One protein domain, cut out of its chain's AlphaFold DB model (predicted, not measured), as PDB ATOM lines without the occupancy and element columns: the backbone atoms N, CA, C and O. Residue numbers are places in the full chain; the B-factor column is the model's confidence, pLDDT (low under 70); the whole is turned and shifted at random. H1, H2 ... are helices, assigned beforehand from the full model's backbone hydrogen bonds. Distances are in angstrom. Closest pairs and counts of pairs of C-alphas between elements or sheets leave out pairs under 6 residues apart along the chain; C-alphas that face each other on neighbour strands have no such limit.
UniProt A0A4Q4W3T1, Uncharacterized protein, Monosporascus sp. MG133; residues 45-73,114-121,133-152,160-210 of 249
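What this domain is: This is residues 45 to 73, 114 to 121, 133 to 152 and 160 to 210 of the 249 residues of an uncharacterized protein of Monosporascus sp. MG133 (UniProt A0A4Q4W3T1). The long helix H4 is the spine of a rod, with H3 packed on its residues 166 to 177 and H1 farther along it; the small H2 and H5 touch no helix. 108 residues are printed, with five named helices, H1 to H5, and no named strand: all helix. Spanning 68 by 27 by 26 A, it is only just extended, close to loose, with a radius of gyration of the C-alphas of 19.6 A.

Where its parts are: Find C-alpha 46 at (17.837, -4.567, -0.185); H1, residues 46 to 61, begins there. Then come H2, residues 118 to 121, H3, residues 134 to 145, H4, residues 163 to 195 and 47.3 A long, and H5, residues 204 to 210, ending at (6.008, 19.042, -14.364).

How they stand to each other: H1 and H4 touch, their closest C-alphas, Tyr 58 and Gly 188, 4.2 A apart. H3 touches H4, closest at C-alphas 145 and 166, 4.8 A apart. Every O i to N i+4 pair is within hydrogen-bond range in H1, H3, H4 and H5; H2 is too short for one.

The domain as a whole: Cuts after residues 73, 121 and 152 leave C-alpha gaps of 16.3, 17.6 and 18.7 A. Forty-two residues have pLDDT under 70, among them 196 to 210.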
ATOM      1  N   SER A  45      21.155  -3.646  -2.700       82.31
ATOM      2  CA  SER A  45      19.890  -3.940  -3.394       82.31
ATOM      3  C   SER A  45      18.692  -4.105  -2.448       82.31
ATOM      4  O   SER A  45      17.541  -3.974  -2.869       82.31
ATOM      5  N   VAL A  46      18.926  -4.359  -1.154       87.88
ATOM      6  CA  VAL A  46      17.837  -4.567  -0.185       87.88
ATOM      7  C   VAL A  46      16.981  -3.313   0.002       87.88
ATOM      8  O   VAL A  46      15.757  -3.394   0.100       87.88
ATOM      9  N   TRP A  47      17.619  -2.142  -0.002       89.19
ATOM     10  CA  TRP A  47      16.972  -0.869   0.292       89.19
ATOM     11  C   TRP A  47      16.033  -0.412  -0.829       89.19
ATOM     12  O   TRP A  47      14.895  -0.068  -0.512       89.19
ATOM     13  N   PRO A  48      16.418  -0.465  -2.122       92.25
ATOM     14  CA  PRO A  48      15.479  -0.222  -3.218       92.25
ATOM     15  C   PRO A  48      14.275  -1.168  -3.216       92.25
ATOM     16  O   PRO A  48      13.153  -0.724  -3.446       92.25
ATOM     17  N   ASN A  49      14.474  -2.453  -2.900       92.19
ATOM     18  CA  ASN A  49      13.379  -3.425  -2.824       92.19
ATOM     19  C   ASN A  49      12.416  -3.128  -1.659       92.19
ATOM     20  O   ASN A  49      11.196  -3.141  -1.847       92.19
ATOM     21  N   PHE A  50      12.948  -2.772  -0.488       93.12
ATOM     22  CA  PHE A  50      12.157  -2.320   0.657       93.12
ATOM     23  C   PHE A  50      11.380  -1.036   0.354       93.12
ATOM     24  O   PHE A  50      10.163  -0.989   0.525       93.12
ATOM     25  N   ALA A  51      12.075  -0.003  -0.121       91.88
ATOM     26  CA  ALA A  51      11.489   1.302  -0.385       91.88
ATOM     27  C   ALA A  51      10.429   1.228  -1.494       91.88
ATOM     28  O   ALA A  51       9.371   1.839  -1.368       91.88
ATOM     29  N   GLY A  52      10.662   0.444  -2.549       91.75
ATOM     30  CA  GLY A  52       9.660   0.218  -3.589       91.75
ATOM     31  C   GLY A  52       8.444  -0.552  -3.077       91.75
ATOM     32  O   GLY A  52       7.318  -0.176  -3.387       91.75
ATOM     33  N   SER A  53       8.638  -1.554  -2.216       91.94
ATOM     34  CA  SER A  53       7.520  -2.261  -1.574       91.94
ATOM     35  C   SER A  53       6.709  -1.341  -0.656       91.94
ATOM     36  O   SER A  53       5.483  -1.410  -0.653       91.94
ATOM     37  N   LEU A  54       7.369  -0.424   0.056       93.19
ATOM     38  CA  LEU A  54       6.726   0.605   0.875       93.19
ATOM     39  C   LEU A  54       5.908   1.588   0.035       93.19
ATOM     40  O   LEU A  54       4.749   1.847   0.356       93.19
ATOM     41  N   VAL A  55       6.469   2.096  -1.063       90.00
ATOM     42  CA  VAL A  55       5.750   2.983  -1.993       90.00
ATOM     43  C   VAL A  55       4.549   2.263  -2.610       90.00
ATOM     44  O   VAL A  55       3.459   2.830  -2.670       90.00
ATOM     45  N   LEU A  56       4.712   1.001  -3.015       88.81
ATOM     46  CA  LEU A  56       3.628   0.185  -3.557       88.81
ATOM     47  C   LEU A  56       2.523  -0.077  -2.519       88.81
ATOM     48  O   LEU A  56       1.343   0.016  -2.852       88.81
ATOM     49  N   GLY A  57       2.893  -0.360  -1.266       87.25
ATOM     50  CA  GLY A  57       1.960  -0.514  -0.148       87.25
ATOM     51  C   GLY A  57       1.164   0.762   0.112       87.25
ATOM     52  O   GLY A  57      -0.064   0.720   0.188       87.25
ATOM     53  N   TYR A  58       1.844   1.911   0.129       86.12
ATOM     54  CA  TYR A  58       1.206   3.221   0.259       86.12
ATOM     55  C   TYR A  58       0.204   3.489  -0.875       86.12
ATOM     56  O   TYR A  58      -0.951   3.831  -0.628       86.12
ATOM     57  N   LEU A  59       0.612   3.257  -2.128       81.25
ATOM     58  CA  LEU A  59      -0.244   3.418  -3.311       81.25
ATOM     59  C   LEU A  59      -1.459   2.480  -3.303       81.25
ATOM     60  O   LEU A  59      -2.493   2.825  -3.874       81.25
ATOM     61  N   SER A  60      -1.341   1.296  -2.693       79.62
ATOM     62  CA  SER A  60      -2.432   0.319  -2.649       79.62
ATOM     63  C   SER A  60      -3.594   0.755  -1.749       79.62
ATOM     64  O   SER A  60      -4.751   0.485  -2.082       79.62
ATOM     65  N   GLU A  61      -3.302   1.500  -0.678       77.50
ATOM     66  CA  GLU A  61      -4.293   1.975   0.295       77.50
ATOM     67  C   GLU A  61      -4.730   3.434   0.083       77.50
ATOM     68  O   GLU A  61      -5.836   3.803   0.480       77.50
ATOM     69  N   ASP A  62      -3.943   4.285  -0.588       67.81
ATOM     70  CA  ASP A  62      -4.334   5.682  -0.819       67.81
ATOM     71  C   ASP A  62      -5.542   5.781  -1.782       67.81
ATOM     72  O   ASP A  62      -5.467   5.624  -3.007       67.81
ATOM     73  N   ARG A  63      -6.728   6.024  -1.208       54.34
ATOM     74  CA  ARG A  63      -7.991   6.206  -1.946       54.34
ATOM     75  C   ARG A  63      -8.212   7.656  -2.391       54.34
ATOM     76  O   ARG A  63      -9.087   7.867  -3.231       54.34
ATOM     77  N   LYS A  64      -7.475   8.633  -1.849       53.16
ATOM     78  CA  LYS A  64      -7.752  10.073  -2.011       53.16
ATOM     79  C   LYS A  64      -6.890  10.740  -3.082       53.16
ATOM     80  O   LYS A  64      -7.371  11.693  -3.700       53.16
ATOM     81  N   LEU A  65      -5.693  10.222  -3.372       55.47
ATOM     82  CA  LEU A  65      -4.785  10.764  -4.396       55.47
ATOM     83  C   LEU A  65      -5.440  10.905  -5.785       55.47
ATOM     84  O   LEU A  65      -5.175  11.856  -6.516       55.47
ATOM     85  N   PHE A  66      -6.365  10.002  -6.123       54.12
ATOM     86  CA  PHE A  66      -7.019   9.931  -7.437       54.12
ATOM     87  C   PHE A  66      -8.416  10.573  -7.494       54.12
ATOM     88  O   PHE A  66      -9.104  10.463  -8.507       54.12
ATOM     89  N   ARG A  67      -8.853  11.272  -6.433       50.53
ATOM     90  CA  ARG A  67     -10.212  11.846  -6.332       50.53
ATOM     91  C   ARG A  67     -10.520  12.915  -7.395       50.53
ATOM     92  O   ARG A  67     -11.684  13.186  -7.647       50.53
ATOM     93  N   HIS A  68      -9.510  13.530  -8.014       48.91
ATOM     94  CA  HIS A  68      -9.704  14.608  -8.999       48.91
ATOM     95  C   HIS A  68      -9.814  14.134 -10.461       48.91
ATOM     96  O   HIS A  68     -10.439  14.819 -11.264       48.91
ATOM     97  N   GLU A  69      -9.262  12.967 -10.818       48.25
ATOM     98  CA  GLU A  69      -9.489  12.332 -12.135       48.25
ATOM     99  C   GLU A  69     -10.841  11.595 -12.198       48.25
ATOM    100  O   GLU A  69     -11.314  11.232 -13.272       48.25
ATOM    101  N   TRP A  70     -11.499  11.446 -11.044       49.16
ATOM    102  CA  TRP A  70     -12.883  10.998 -10.867       49.16
ATOM    103  C   TRP A  70     -13.902  12.068 -11.294       49.16
ATOM    104  O   TRP A  70     -14.781  12.463 -10.527       49.16
ATOM    105  N   GLY A  71     -13.800  12.561 -12.528       40.66
ATOM    106  CA  GLY A  71     -14.891  13.326 -13.121       40.66
ATOM    107  C   GLY A  71     -16.222  12.572 -12.959       40.66
ATOM    108  O   GLY A  71     -16.296  11.397 -13.299       40.66
ATOM    109  N   VAL A  72     -17.227  13.306 -12.467       39.59
ATOM    110  CA  VAL A  72     -18.674  13.055 -12.266       39.59
ATOM    111  C   VAL A  72     -19.224  12.389 -10.968       39.59
ATOM    112  O   VAL A  72     -18.723  11.379 -10.481       39.59
ATOM    113  N   PRO A  73     -20.317  12.973 -10.408       49.31
ATOM    114  CA  PRO A  73     -20.776  12.904  -9.012       49.31
ATOM    115  C   PRO A  73     -21.722  11.728  -8.710       49.31
ATOM    116  O   PRO A  73     -22.554  11.805  -7.811       49.31
ATOM    117  N   LYS A 114      -9.525   1.758 -10.468       49.44
ATOM    118  CA  LYS A 114      -8.303   2.495 -10.075       49.44
ATOM    119  C   LYS A 114      -7.058   2.082 -10.869       49.44
ATOM    120  O   LYS A 114      -6.149   2.885 -11.047       49.44
ATOM    121  N   LYS A 115      -7.017   0.837 -11.357       50.09
ATOM    122  CA  LYS A 115      -5.854   0.254 -12.047       50.09
ATOM    123  C   LYS A 115      -5.660   0.766 -13.475       50.09
ATOM    124  O   LYS A 115      -4.604   0.539 -14.051       50.09
ATOM    125  N   THR A 116      -6.651   1.452 -14.042       48.97
ATOM    126  CA  THR A 116      -6.596   1.978 -15.414       48.97
ATOM    127  C   THR A 116      -6.184   3.448 -15.474       48.97
ATOM    128  O   THR A 116      -6.228   4.048 -16.544       48.97
ATOM    129  N   ILE A 117      -5.796   4.048 -14.342       62.88
ATOM    130  CA  ILE A 117      -5.345   5.439 -14.293       62.88
ATOM    131  C   ILE A 117      -3.883   5.498 -14.775       62.88
ATOM    132  O   ILE A 117      -3.027   4.866 -14.148       62.88
ATOM    133  N   PRO A 118      -3.558   6.269 -15.834       64.38
ATOM    134  CA  PRO A 118      -2.200   6.395 -16.384       64.38
ATOM    135  C   PRO A 118      -1.143   6.808 -15.342       64.38
ATOM    136  O   PRO A 118       0.026   6.436 -15.433       64.38
ATOM    137  N   LEU A 119      -1.564   7.540 -14.311       69.31
ATOM    138  CA  LEU A 119      -0.718   7.926 -13.186       69.31
ATOM    139  C   LEU A 119      -0.441   6.756 -12.224       69.31
ATOM    140  O   LEU A 119       0.703   6.567 -11.817       69.31
ATOM    141  N   TYR A 120      -1.461   5.957 -11.877       73.44
ATOM    142  CA  TYR A 120      -1.287   4.779 -11.015       73.44
ATOM    143  C   TYR A 120      -0.452   3.711 -11.715       73.44
ATOM    144  O   TYR A 120       0.468   3.170 -11.110       73.44
ATOM    145  N   ILE A 121      -0.734   3.435 -12.993       80.75
ATOM    146  CA  ILE A 121       0.070   2.498 -13.783       80.75
ATOM    147  C   ILE A 121       1.515   3.018 -13.864       80.75
ATOM    148  O   ILE A 121       2.443   2.302 -13.518       80.75
ATOM    149  N   SER A 133      14.320  -4.421  -7.915       91.00
ATOM    150  CA  SER A 133      15.004  -5.329  -8.840       91.00
ATOM    151  C   SER A 133      15.215  -6.718  -8.251       91.00
ATOM    152  O   SER A 133      16.027  -6.920  -7.343       91.00
ATOM    153  N   PHE A 134      14.540  -7.696  -8.856       87.88
ATOM    154  CA  PHE A 134      14.751  -9.112  -8.570       87.88
ATOM    155  C   PHE A 134      16.087  -9.623  -9.126       87.88
ATOM    156  O   PHE A 134      16.751 -10.428  -8.486       87.88
ATOM    157  N   SER A 135      16.529  -9.125 -10.285       89.25
ATOM    158  CA  SER A 135      17.801  -9.548 -10.892       89.25
ATOM    159  C   SER A 135      19.001  -9.187 -10.010       89.25
ATOM    160  O   SER A 135      19.860 -10.030  -9.754       89.25
ATOM    161  N   SER A 136      19.026  -7.966  -9.464       87.75
ATOM    162  CA  SER A 136      20.062  -7.567  -8.505       87.75
ATOM    163  C   SER A 136      20.011  -8.409  -7.229       87.75
ATOM    164  O   SER A 136      21.050  -8.844  -6.756       87.75
ATOM    165  N   PHE A 137      18.814  -8.716  -6.725       88.31
ATOM    166  CA  PHE A 137      18.647  -9.627  -5.589       88.31
ATOM    167  C   PHE A 137      19.210 -11.034  -5.860       88.31
ATOM    168  O   PHE A 137      19.934 -11.574  -5.029       88.31
ATOM    169  N   ILE A 138      18.945 -11.615  -7.033       88.56
ATOM    170  CA  ILE A 138      19.505 -12.918  -7.418       88.56
ATOM    171  C   ILE A 138      21.031 -12.859  -7.523       88.56
ATOM    172  O   ILE A 138      21.709 -13.769  -7.048       88.56
ATOM    173  N   ARG A 139      21.586 -11.784  -8.092       86.12
ATOM    174  CA  ARG A 139      23.039 -11.577  -8.129       86.12
ATOM    175  C   ARG A 139      23.639 -11.561  -6.720       86.12
ATOM    176  O   ARG A 139      24.655 -12.212  -6.505       86.12
ATOM    177  N   ASP A 140      23.001 -10.878  -5.774       84.75
ATOM    178  CA  ASP A 140      23.473 -10.812  -4.386       84.75
ATOM    179  C   ASP A 140      23.427 -12.189  -3.702       84.75
ATOM    180  O   ASP A 140      24.345 -12.539  -2.963       84.75
ATOM    181  N   ILE A 141      22.412 -13.011  -3.999       85.81
ATOM    182  CA  ILE A 141      22.334 -14.403  -3.528       85.81
ATOM    183  C   ILE A 141      23.496 -15.240  -4.068       85.81
ATOM    184  O   ILE A 141      24.126 -15.977  -3.309       85.81
ATOM    185  N   PHE A 142      23.779 -15.141  -5.369       85.00
ATOM    186  CA  PHE A 142      24.875 -15.886  -5.983       85.00
ATOM    187  C   PHE A 142      26.227 -15.482  -5.400       85.00
ATOM    188  O   PHE A 142      27.000 -16.363  -5.038       85.00
ATOM    189  N   LEU A 143      26.482 -14.181  -5.237       80.94
ATOM    190  CA  LEU A 143      27.733 -13.685  -4.656       80.94
ATOM    191  C   LEU A 143      27.891 -14.085  -3.183       80.94
ATOM    192  O   LEU A 143      28.990 -14.427  -2.751       80.94
ATOM    193  N   ALA A 144      26.795 -14.107  -2.417       78.75
ATOM    194  CA  ALA A 144      26.800 -14.604  -1.042       78.75
ATOM    195  C   ALA A 144      27.075 -16.117  -0.962       78.75
ATOM    196  O   ALA A 144      27.708 -16.583  -0.017       78.75
ATOM    197  N   MET A 145      26.619 -16.889  -1.952       80.81
ATOM    198  CA  MET A 145      26.870 -18.328  -2.043       80.81
ATOM    199  C   MET A 145      28.303 -18.641  -2.501       80.81
ATOM    200  O   MET A 145      28.909 -19.577  -1.985       80.81
ATOM    201  N   SER A 146      28.849 -17.879  -3.450       79.69
ATOM    202  CA  SER A 146      30.194 -18.098  -3.999       79.69
ATOM    203  C   SER A 146      31.322 -17.531  -3.133       79.69
ATOM    204  O   SER A 146      32.471 -17.598  -3.551       79.69
ATOM    205  N   ASP A 147      30.998 -16.983  -1.955       70.94
ATOM    206  CA  ASP A 147      31.943 -16.306  -1.049       70.94
ATOM    207  C   ASP A 147      32.684 -15.127  -1.721       70.94
ATOM    208  O   ASP A 147      33.771 -14.740  -1.310       70.94
ATOM    209  N   ASP A 148      32.074 -14.536  -2.760       65.94
ATOM    210  CA  ASP A 148      32.622 -13.424  -3.561       65.94
ATOM    211  C   ASP A 148      31.910 -12.094  -3.246       65.94
ATOM    212  O   ASP A 148      31.856 -11.154  -4.041       65.94
ATOM    213  N   LEU A 149      31.293 -12.008  -2.065       60.16
ATOM    214  CA  LEU A 149      30.631 -10.794  -1.608       60.16
ATOM    215  C   LEU A 149      31.689  -9.819  -1.071       60.16
ATOM    216  O   LEU A 149      31.955  -9.761   0.127       60.16
ATOM    217  N   ALA A 150      32.321  -9.076  -1.980       54.03
ATOM    218  CA  ALA A 150      33.371  -8.116  -1.652       54.03
ATOM    219  C   ALA A 150      32.884  -7.068  -0.630       54.03
ATOM    220  O   ALA A 150      32.011  -6.249  -0.929       54.03
ATOM    221  N   SER A 151      33.461  -7.069   0.576       55.00
ATOM    222  CA  SER A 151      33.276  -5.986   1.539       55.00
ATOM    223  C   SER A 151      34.172  -4.800   1.165       55.00
ATOM    224  O   SER A 151      35.363  -4.995   0.931       55.00
ATOM    225  N   PRO A 152      33.655  -3.559   1.151       55.06
ATOM    226  CA  PRO A 152      34.429  -2.362   0.803       55.06
ATOM    227  C   PRO A 152      35.502  -1.969   1.832       55.06
ATOM    228  O   PRO A 152      36.104  -0.908   1.700       55.06
ATOM    229  N   PRO A 160      39.040 -19.721   4.123       55.44
ATOM    230  CA  PRO A 160      38.074 -20.557   3.431       55.44
ATOM    231  C   PRO A 160      36.959 -20.927   4.409       55.44
ATOM    232  O   PRO A 160      37.181 -21.618   5.404       55.44
ATOM    233  N   ARG A 161      35.751 -20.428   4.153       58.03
ATOM    234  CA  ARG A 161      34.578 -20.767   4.954       58.03
ATOM    235  C   ARG A 161      34.097 -22.156   4.539       58.03
ATOM    236  O   ARG A 161      33.983 -22.454   3.354       58.03
ATOM    237  N   ASN A 162      33.781 -23.027   5.500       67.19
ATOM    238  CA  ASN A 162      33.086 -24.284   5.198       67.19
ATOM    239  C   ASN A 162      31.780 -23.982   4.440       67.19
ATOM    240  O   ASN A 162      31.058 -23.062   4.826       67.19
ATOM    241  N   GLY A 163      31.427 -24.792   3.435       66.12
ATOM    242  CA  GLY A 163      30.252 -24.558   2.573       66.12
ATOM    243  C   GLY A 163      28.910 -24.382   3.307       66.12
ATOM    244  O   GLY A 163      27.989 -23.771   2.774       66.12
ATOM    245  N   GLY A 164      28.806 -24.834   4.564       71.00
ATOM    246  CA  GLY A 164      27.647 -24.568   5.424       71.00
ATOM    247  C   GLY A 164      27.431 -23.082   5.744       71.00
ATOM    248  O   GLY A 164      26.291 -22.638   5.834       71.00
ATOM    249  N   TYR A 165      28.495 -22.282   5.850       72.94
ATOM    250  CA  TYR A 165      28.362 -20.838   6.055       72.94
ATOM    251  C   TYR A 165      27.841 -20.119   4.810       72.94
ATOM    252  O   TYR A 165      27.022 -19.214   4.945       72.94
ATOM    253  N   SER A 166      28.260 -20.545   3.618       77.44
ATOM    254  CA  SER A 166      27.761 -20.014   2.345       77.44
ATOM    255  C   SER A 166      26.273 -20.318   2.150       77.44
ATOM    256  O   SER A 166      25.510 -19.480   1.673       77.44
ATOM    257  N   PHE A 167      25.820 -21.493   2.599       81.19
ATOM    258  CA  PHE A 167      24.397 -21.838   2.614       81.19
ATOM    259  C   PHE A 167      23.588 -20.965   3.588       81.19
ATOM    260  O   PHE A 167      22.514 -20.474   3.242       81.19
ATOM    261  N   ILE A 168      24.114 -20.721   4.792       82.88
ATOM    262  CA  ILE A 168      23.482 -19.808   5.756       82.88
ATOM    263  C   ILE A 168      23.435 -18.377   5.196       82.88
ATOM    264  O   ILE A 168      22.427 -17.697   5.374       82.88
ATOM    265  N   ALA A 169      24.470 -17.934   4.476       81.00
ATOM    266  CA  ALA A 169      24.504 -16.624   3.829       81.00
ATOM    267  C   ALA A 169      23.419 -16.483   2.748       81.00
ATOM    268  O   ALA A 169      22.693 -15.491   2.739       81.00
ATOM    269  N   LEU A 170      23.233 -17.504   1.903       84.62
ATOM    270  CA  LEU A 170      22.128 -17.574   0.938       84.62
ATOM    271  C   LEU A 170      20.776 -17.400   1.638       84.62
ATOM    272  O   LEU A 170      19.993 -16.518   1.274       84.62
ATOM    273  N   LEU A 171      20.505 -18.225   2.656       84.81
ATOM    274  CA  LEU A 171      19.239 -18.172   3.387       84.81
ATOM    275  C   LEU A 171      19.032 -16.810   4.050       84.81
ATOM    276  O   LEU A 171      17.927 -16.275   3.999       84.81
ATOM    277  N   ALA A 172      20.086 -16.221   4.615       86.00
ATOM    278  CA  ALA A 172      20.026 -14.896   5.213       86.00
ATOM    279  C   ALA A 172      19.619 -13.827   4.189       86.00
ATOM    280  O   ALA A 172      18.689 -13.067   4.454       86.00
ATOM    281  N   VAL A 173      20.235 -13.796   3.000       84.62
ATOM    282  CA  VAL A 173      19.899 -12.818   1.947       84.62
ATOM    283  C   VAL A 173      18.436 -12.954   1.512       84.62
ATOM    284  O   VAL A 173      17.730 -11.947   1.402       84.62
ATOM    285  N   VAL A 174      17.951 -14.185   1.321       88.88
ATOM    286  CA  VAL A 174      16.555 -14.452   0.935       88.88
ATOM    287  C   VAL A 174      15.584 -14.017   2.031       88.88
ATOM    288  O   VAL A 174      14.667 -13.239   1.764       88.88
ATOM    289  N   ILE A 175      15.791 -14.485   3.265       90.12
ATOM    290  CA  ILE A 175      14.890 -14.218   4.391       90.12
ATOM    291  C   ILE A 175      14.839 -12.720   4.685       90.12
ATOM    292  O   ILE A 175      13.744 -12.174   4.823       90.12
ATOM    293  N   ILE A 176      15.990 -12.043   4.735       89.69
ATOM    294  CA  ILE A 176      16.064 -10.600   4.997       89.69
ATOM    295  C   ILE A 176      15.330  -9.834   3.899       89.69
ATOM    296  O   ILE A 176      14.467  -9.018   4.208       89.69
ATOM    297  N   THR A 177      15.617 -10.107   2.625       88.69
ATOM    298  CA  THR A 177      15.041  -9.324   1.521       88.69
ATOM    299  C   THR A 177      13.529  -9.501   1.427       88.69
ATOM    300  O   THR A 177      12.803  -8.515   1.292       88.69
ATOM    301  N   VAL A 178      13.032 -10.736   1.540       91.00
ATOM    302  CA  VAL A 178      11.593 -11.028   1.460       91.00
ATOM    303  C   VAL A 178      10.856 -10.468   2.673       91.00
ATOM    304  O   VAL A 178       9.852  -9.774   2.508       91.00
ATOM    305  N   SER A 179      11.366 -10.707   3.884       92.56
ATOM    306  CA  SER A 179      10.724 -10.232   5.117       92.56
ATOM    307  C   SER A 179      10.715  -8.710   5.192       92.56
ATOM    308  O   SER A 179       9.704  -8.116   5.573       92.56
ATOM    309  N   LEU A 180      11.812  -8.063   4.785       90.19
ATOM    310  CA  LEU A 180      11.898  -6.610   4.760       90.19
ATOM    311  C   LEU A 180      10.948  -6.028   3.708       90.19
ATOM    312  O   LEU A 180      10.211  -5.102   4.023       90.19
ATOM    313  N   SER A 181      10.879  -6.609   2.507       92.25
ATOM    314  CA  SER A 181       9.951  -6.161   1.454       92.25
ATOM    315  C   SER A 181       8.484  -6.290   1.882       92.25
ATOM    316  O   SER A 181       7.715  -5.341   1.729       92.25
ATOM    317  N   LEU A 182       8.099  -7.417   2.498       92.19
ATOM    318  CA  LEU A 182       6.754  -7.616   3.055       92.19
ATOM    319  C   LEU A 182       6.443  -6.607   4.164       92.19
ATOM    320  O   LEU A 182       5.384  -5.983   4.152       92.19
ATOM    321  N   SER A 183       7.379  -6.402   5.092       92.62
ATOM    322  CA  SER A 183       7.224  -5.416   6.165       92.62
ATOM    323  C   SER A 183       7.072  -4.005   5.598       92.62
ATOM    324  O   SER A 183       6.194  -3.266   6.029       92.62
ATOM    325  N   GLY A 184       7.864  -3.650   4.582       90.50
ATOM    326  CA  GLY A 184       7.752  -2.384   3.861       90.50
ATOM    327  C   GLY A 184       6.372  -2.196   3.243       90.50
ATOM    328  O   GLY A 184       5.767  -1.148   3.437       90.50
ATOM    329  N   TYR A 185       5.836  -3.225   2.584       91.50
ATOM    330  CA  TYR A 185       4.491  -3.194   2.010       91.50
ATOM    331  C   TYR A 185       3.407  -2.916   3.063       91.50
ATOM    332  O   TYR A 185       2.601  -2.000   2.887       91.50
ATOM    333  N   PHE A 186       3.422  -3.636   4.190       92.44
ATOM    334  CA  PHE A 186       2.465  -3.403   5.278       92.44
ATOM    335  C   PHE A 186       2.638  -2.027   5.926       92.44
ATOM    336  O   PHE A 186       1.651  -1.333   6.162       92.44
ATOM    337  N   VAL A 187       3.875  -1.596   6.178       93.62
ATOM    338  CA  VAL A 187       4.160  -0.258   6.718       93.62
ATOM    339  C   VAL A 187       3.658   0.823   5.764       93.62
ATOM    340  O   VAL A 187       3.041   1.779   6.216       93.62
ATOM    341  N   GLY A 188       3.849   0.655   4.455       87.50
ATOM    342  CA  GLY A 188       3.312   1.557   3.439       87.50
ATOM    343  C   GLY A 188       1.786   1.651   3.490       87.50
ATOM    344  O   GLY A 188       1.240   2.754   3.487       87.50
ATOM    345  N   ALA A 189       1.104   0.510   3.608       86.50
ATOM    346  CA  ALA A 189      -0.350   0.447   3.745       86.50
ATOM    347  C   ALA A 189      -0.841   1.169   5.016       86.50
ATOM    348  O   ALA A 189      -1.728   2.021   4.956       86.50
ATOM    349  N   HIS A 190      -0.211   0.908   6.164       87.62
ATOM    350  CA  HIS A 190      -0.525   1.606   7.412       87.62
ATOM    351  C   HIS A 190      -0.225   3.103   7.332       87.62
ATOM    352  O   HIS A 190      -1.018   3.914   7.811       87.62
ATOM    353  N   MET A 191       0.875   3.482   6.680       85.19
ATOM    354  CA  MET A 191       1.239   4.875   6.460       85.19
ATOM    355  C   MET A 191       0.140   5.596   5.676       85.19
ATOM    356  O   MET A 191      -0.305   6.650   6.114       85.19
ATOM    357  N   ALA A 192      -0.386   5.008   4.600       80.88
ATOM    358  CA  ALA A 192      -1.486   5.599   3.836       80.88
ATOM    359  C   ALA A 192      -2.748   5.843   4.683       80.88
ATOM    360  O   ALA A 192      -3.368   6.899   4.571       80.88
ATOM    361  N   ILE A 193      -3.090   4.913   5.579       79.12
ATOM    362  CA  ILE A 193      -4.239   5.053   6.487       79.12
ATOM    363  C   ILE A 193      -3.976   6.153   7.529       79.12
ATOM    364  O   ILE A 193      -4.830   6.998   7.777       79.12
ATOM    365  N   THR A 194      -2.779   6.191   8.121       81.25
ATOM    366  CA  THR A 194      -2.424   7.213   9.127       81.25
ATOM    367  C   THR A 194      -2.271   8.615   8.543       81.25
ATOM    368  O   THR A 194      -2.545   9.592   9.234       81.25
ATOM    369  N   LEU A 195      -1.866   8.730   7.275       75.06
ATOM    370  CA  LEU A 195      -1.728  10.003   6.571       75.06
ATOM    371  C   LEU A 195      -3.052  10.479   5.957       75.06
ATOM    372  O   LEU A 195      -3.124  11.615   5.488       75.06
ATOM    373  N   GLU A 196      -4.114   9.673   5.996       68.81
ATOM    374  CA  GLU A 196      -5.451  10.032   5.512       68.81
ATOM    375  C   GLU A 196      -6.025  11.356   6.085       68.81
ATOM    376  O   GLU A 196      -6.728  12.055   5.338       68.81
ATOM    377  N   PRO A 197      -5.765  11.738   7.355       67.38
ATOM    378  CA  PRO A 197      -6.182  13.024   7.918       67.38
ATOM    379  C   PRO A 197      -5.264  14.186   7.514       67.38
ATOM    380  O   PRO A 197      -5.710  15.329   7.476       67.38
ATOM    381  N   PHE A 198      -3.986  13.903   7.233       64.06
ATOM    382  CA  PHE A 198      -2.943  14.917   7.038       64.06
ATOM    383  C   PHE A 198      -2.606  15.185   5.567       64.06
ATOM    384  O   PHE A 198      -1.917  16.151   5.266       64.06
ATOM    385  N   THR A 199      -3.087  14.362   4.634       52.44
ATOM    386  CA  THR A 199      -2.860  14.539   3.193       52.44
ATOM    387  C   THR A 199      -3.964  15.398   2.563       52.44
ATOM    388  O   THR A 199      -5.022  14.881   2.190       52.44
ATOM    389  N   PRO A 200      -3.762  16.720   2.373       49.19
ATOM    390  CA  PRO A 200      -4.502  17.427   1.339       49.19
ATOM    391  C   PRO A 200      -4.159  16.750   0.008       49.19
ATOM    392  O   PRO A 200      -2.987  16.525  -0.293       49.19
ATOM    393  N   SER A 201      -5.180  16.378  -0.768       48.75
ATOM    394  CA  SER A 201      -5.030  15.737  -2.080       48.75
ATOM    395  C   SER A 201      -3.911  16.414  -2.874       48.75
ATOM    396  O   SER A 201      -4.020  17.621  -3.112       48.75
ATOM    397  N   PHE A 202      -2.857  15.671  -3.250       49.34
ATOM    398  CA  PHE A 202      -1.744  16.211  -4.039       49.34
ATOM    399  C   PHE A 202      -2.319  17.082  -5.160       49.34
ATOM    400  O   PHE A 202      -3.156  16.601  -5.935       49.34
ATOM    401  N   PRO A 203      -1.942  18.368  -5.244       45.91
ATOM    402  CA  PRO A 203      -2.517  19.242  -6.237       45.91
ATOM    403  C   PRO A 203      -2.073  18.728  -7.602       45.91
ATOM    404  O   PRO A 203      -0.919  18.886  -7.989       45.91
ATOM    405  N   PHE A 204      -3.018  18.165  -8.355       48.75
ATOM    406  CA  PHE A 204      -2.899  17.757  -9.762       48.75
ATOM    407  C   PHE A 204      -2.205  18.806 -10.650       48.75
ATOM    408  O   PHE A 204      -1.691  18.489 -11.720       48.75
ATOM    409  N   ARG A 205      -2.163  20.069 -10.203       45.91
ATOM    410  CA  ARG A 205      -1.403  21.151 -10.828       45.91
ATOM    411  C   ARG A 205       0.104  20.914 -10.844       45.91
ATOM    412  O   ARG A 205       0.731  21.327 -11.805       45.91
ATOM    413  N   LEU A 206       0.688  20.287  -9.827       49.56
ATOM    414  CA  LEU A 206       2.135  20.057  -9.753       49.56
ATOM    415  C   LEU A 206       2.553  18.962 -10.735       49.56
ATOM    416  O   LEU A 206       3.471  19.171 -11.521       49.56
ATOM    417  N   THR A 207       1.791  17.868 -10.793       54.41
ATOM    418  CA  THR A 207       1.973  16.812 -11.795       54.41
ATOM    419  C   THR A 207       1.765  17.363 -13.201       54.41
ATOM    420  O   THR A 207       2.633  17.192 -14.043       54.41
ATOM    421  N   ARG A 208       0.686  18.122 -13.455       53.44
ATOM    422  CA  ARG A 208       0.436  18.720 -14.776       53.44
ATOM    423  C   ARG A 208       1.497  19.766 -15.157       53.44
ATOM    424  O   ARG A 208       1.905  19.802 -16.302       53.44
ATOM    425  N   LYS A 209       2.035  20.544 -14.211       50.03
ATOM    426  CA  LYS A 209       3.081  21.556 -14.471       50.03
ATOM    427  C   LYS A 209       4.473  20.957 -14.704       50.03
ATOM    428  O   LYS A 209       5.248  21.529 -15.461       50.03
ATOM    429  N   VAL A 210       4.783  19.817 -14.085       56.34
ATOM    430  CA  VAL A 210       6.008  19.042 -14.364       56.34
ATOM    431  C   VAL A 210       5.872  18.230 -15.661       56.34
ATOM    432  O   VAL A 210       6.872  17.963 -16.321       56.34
TER     433      VAL A 210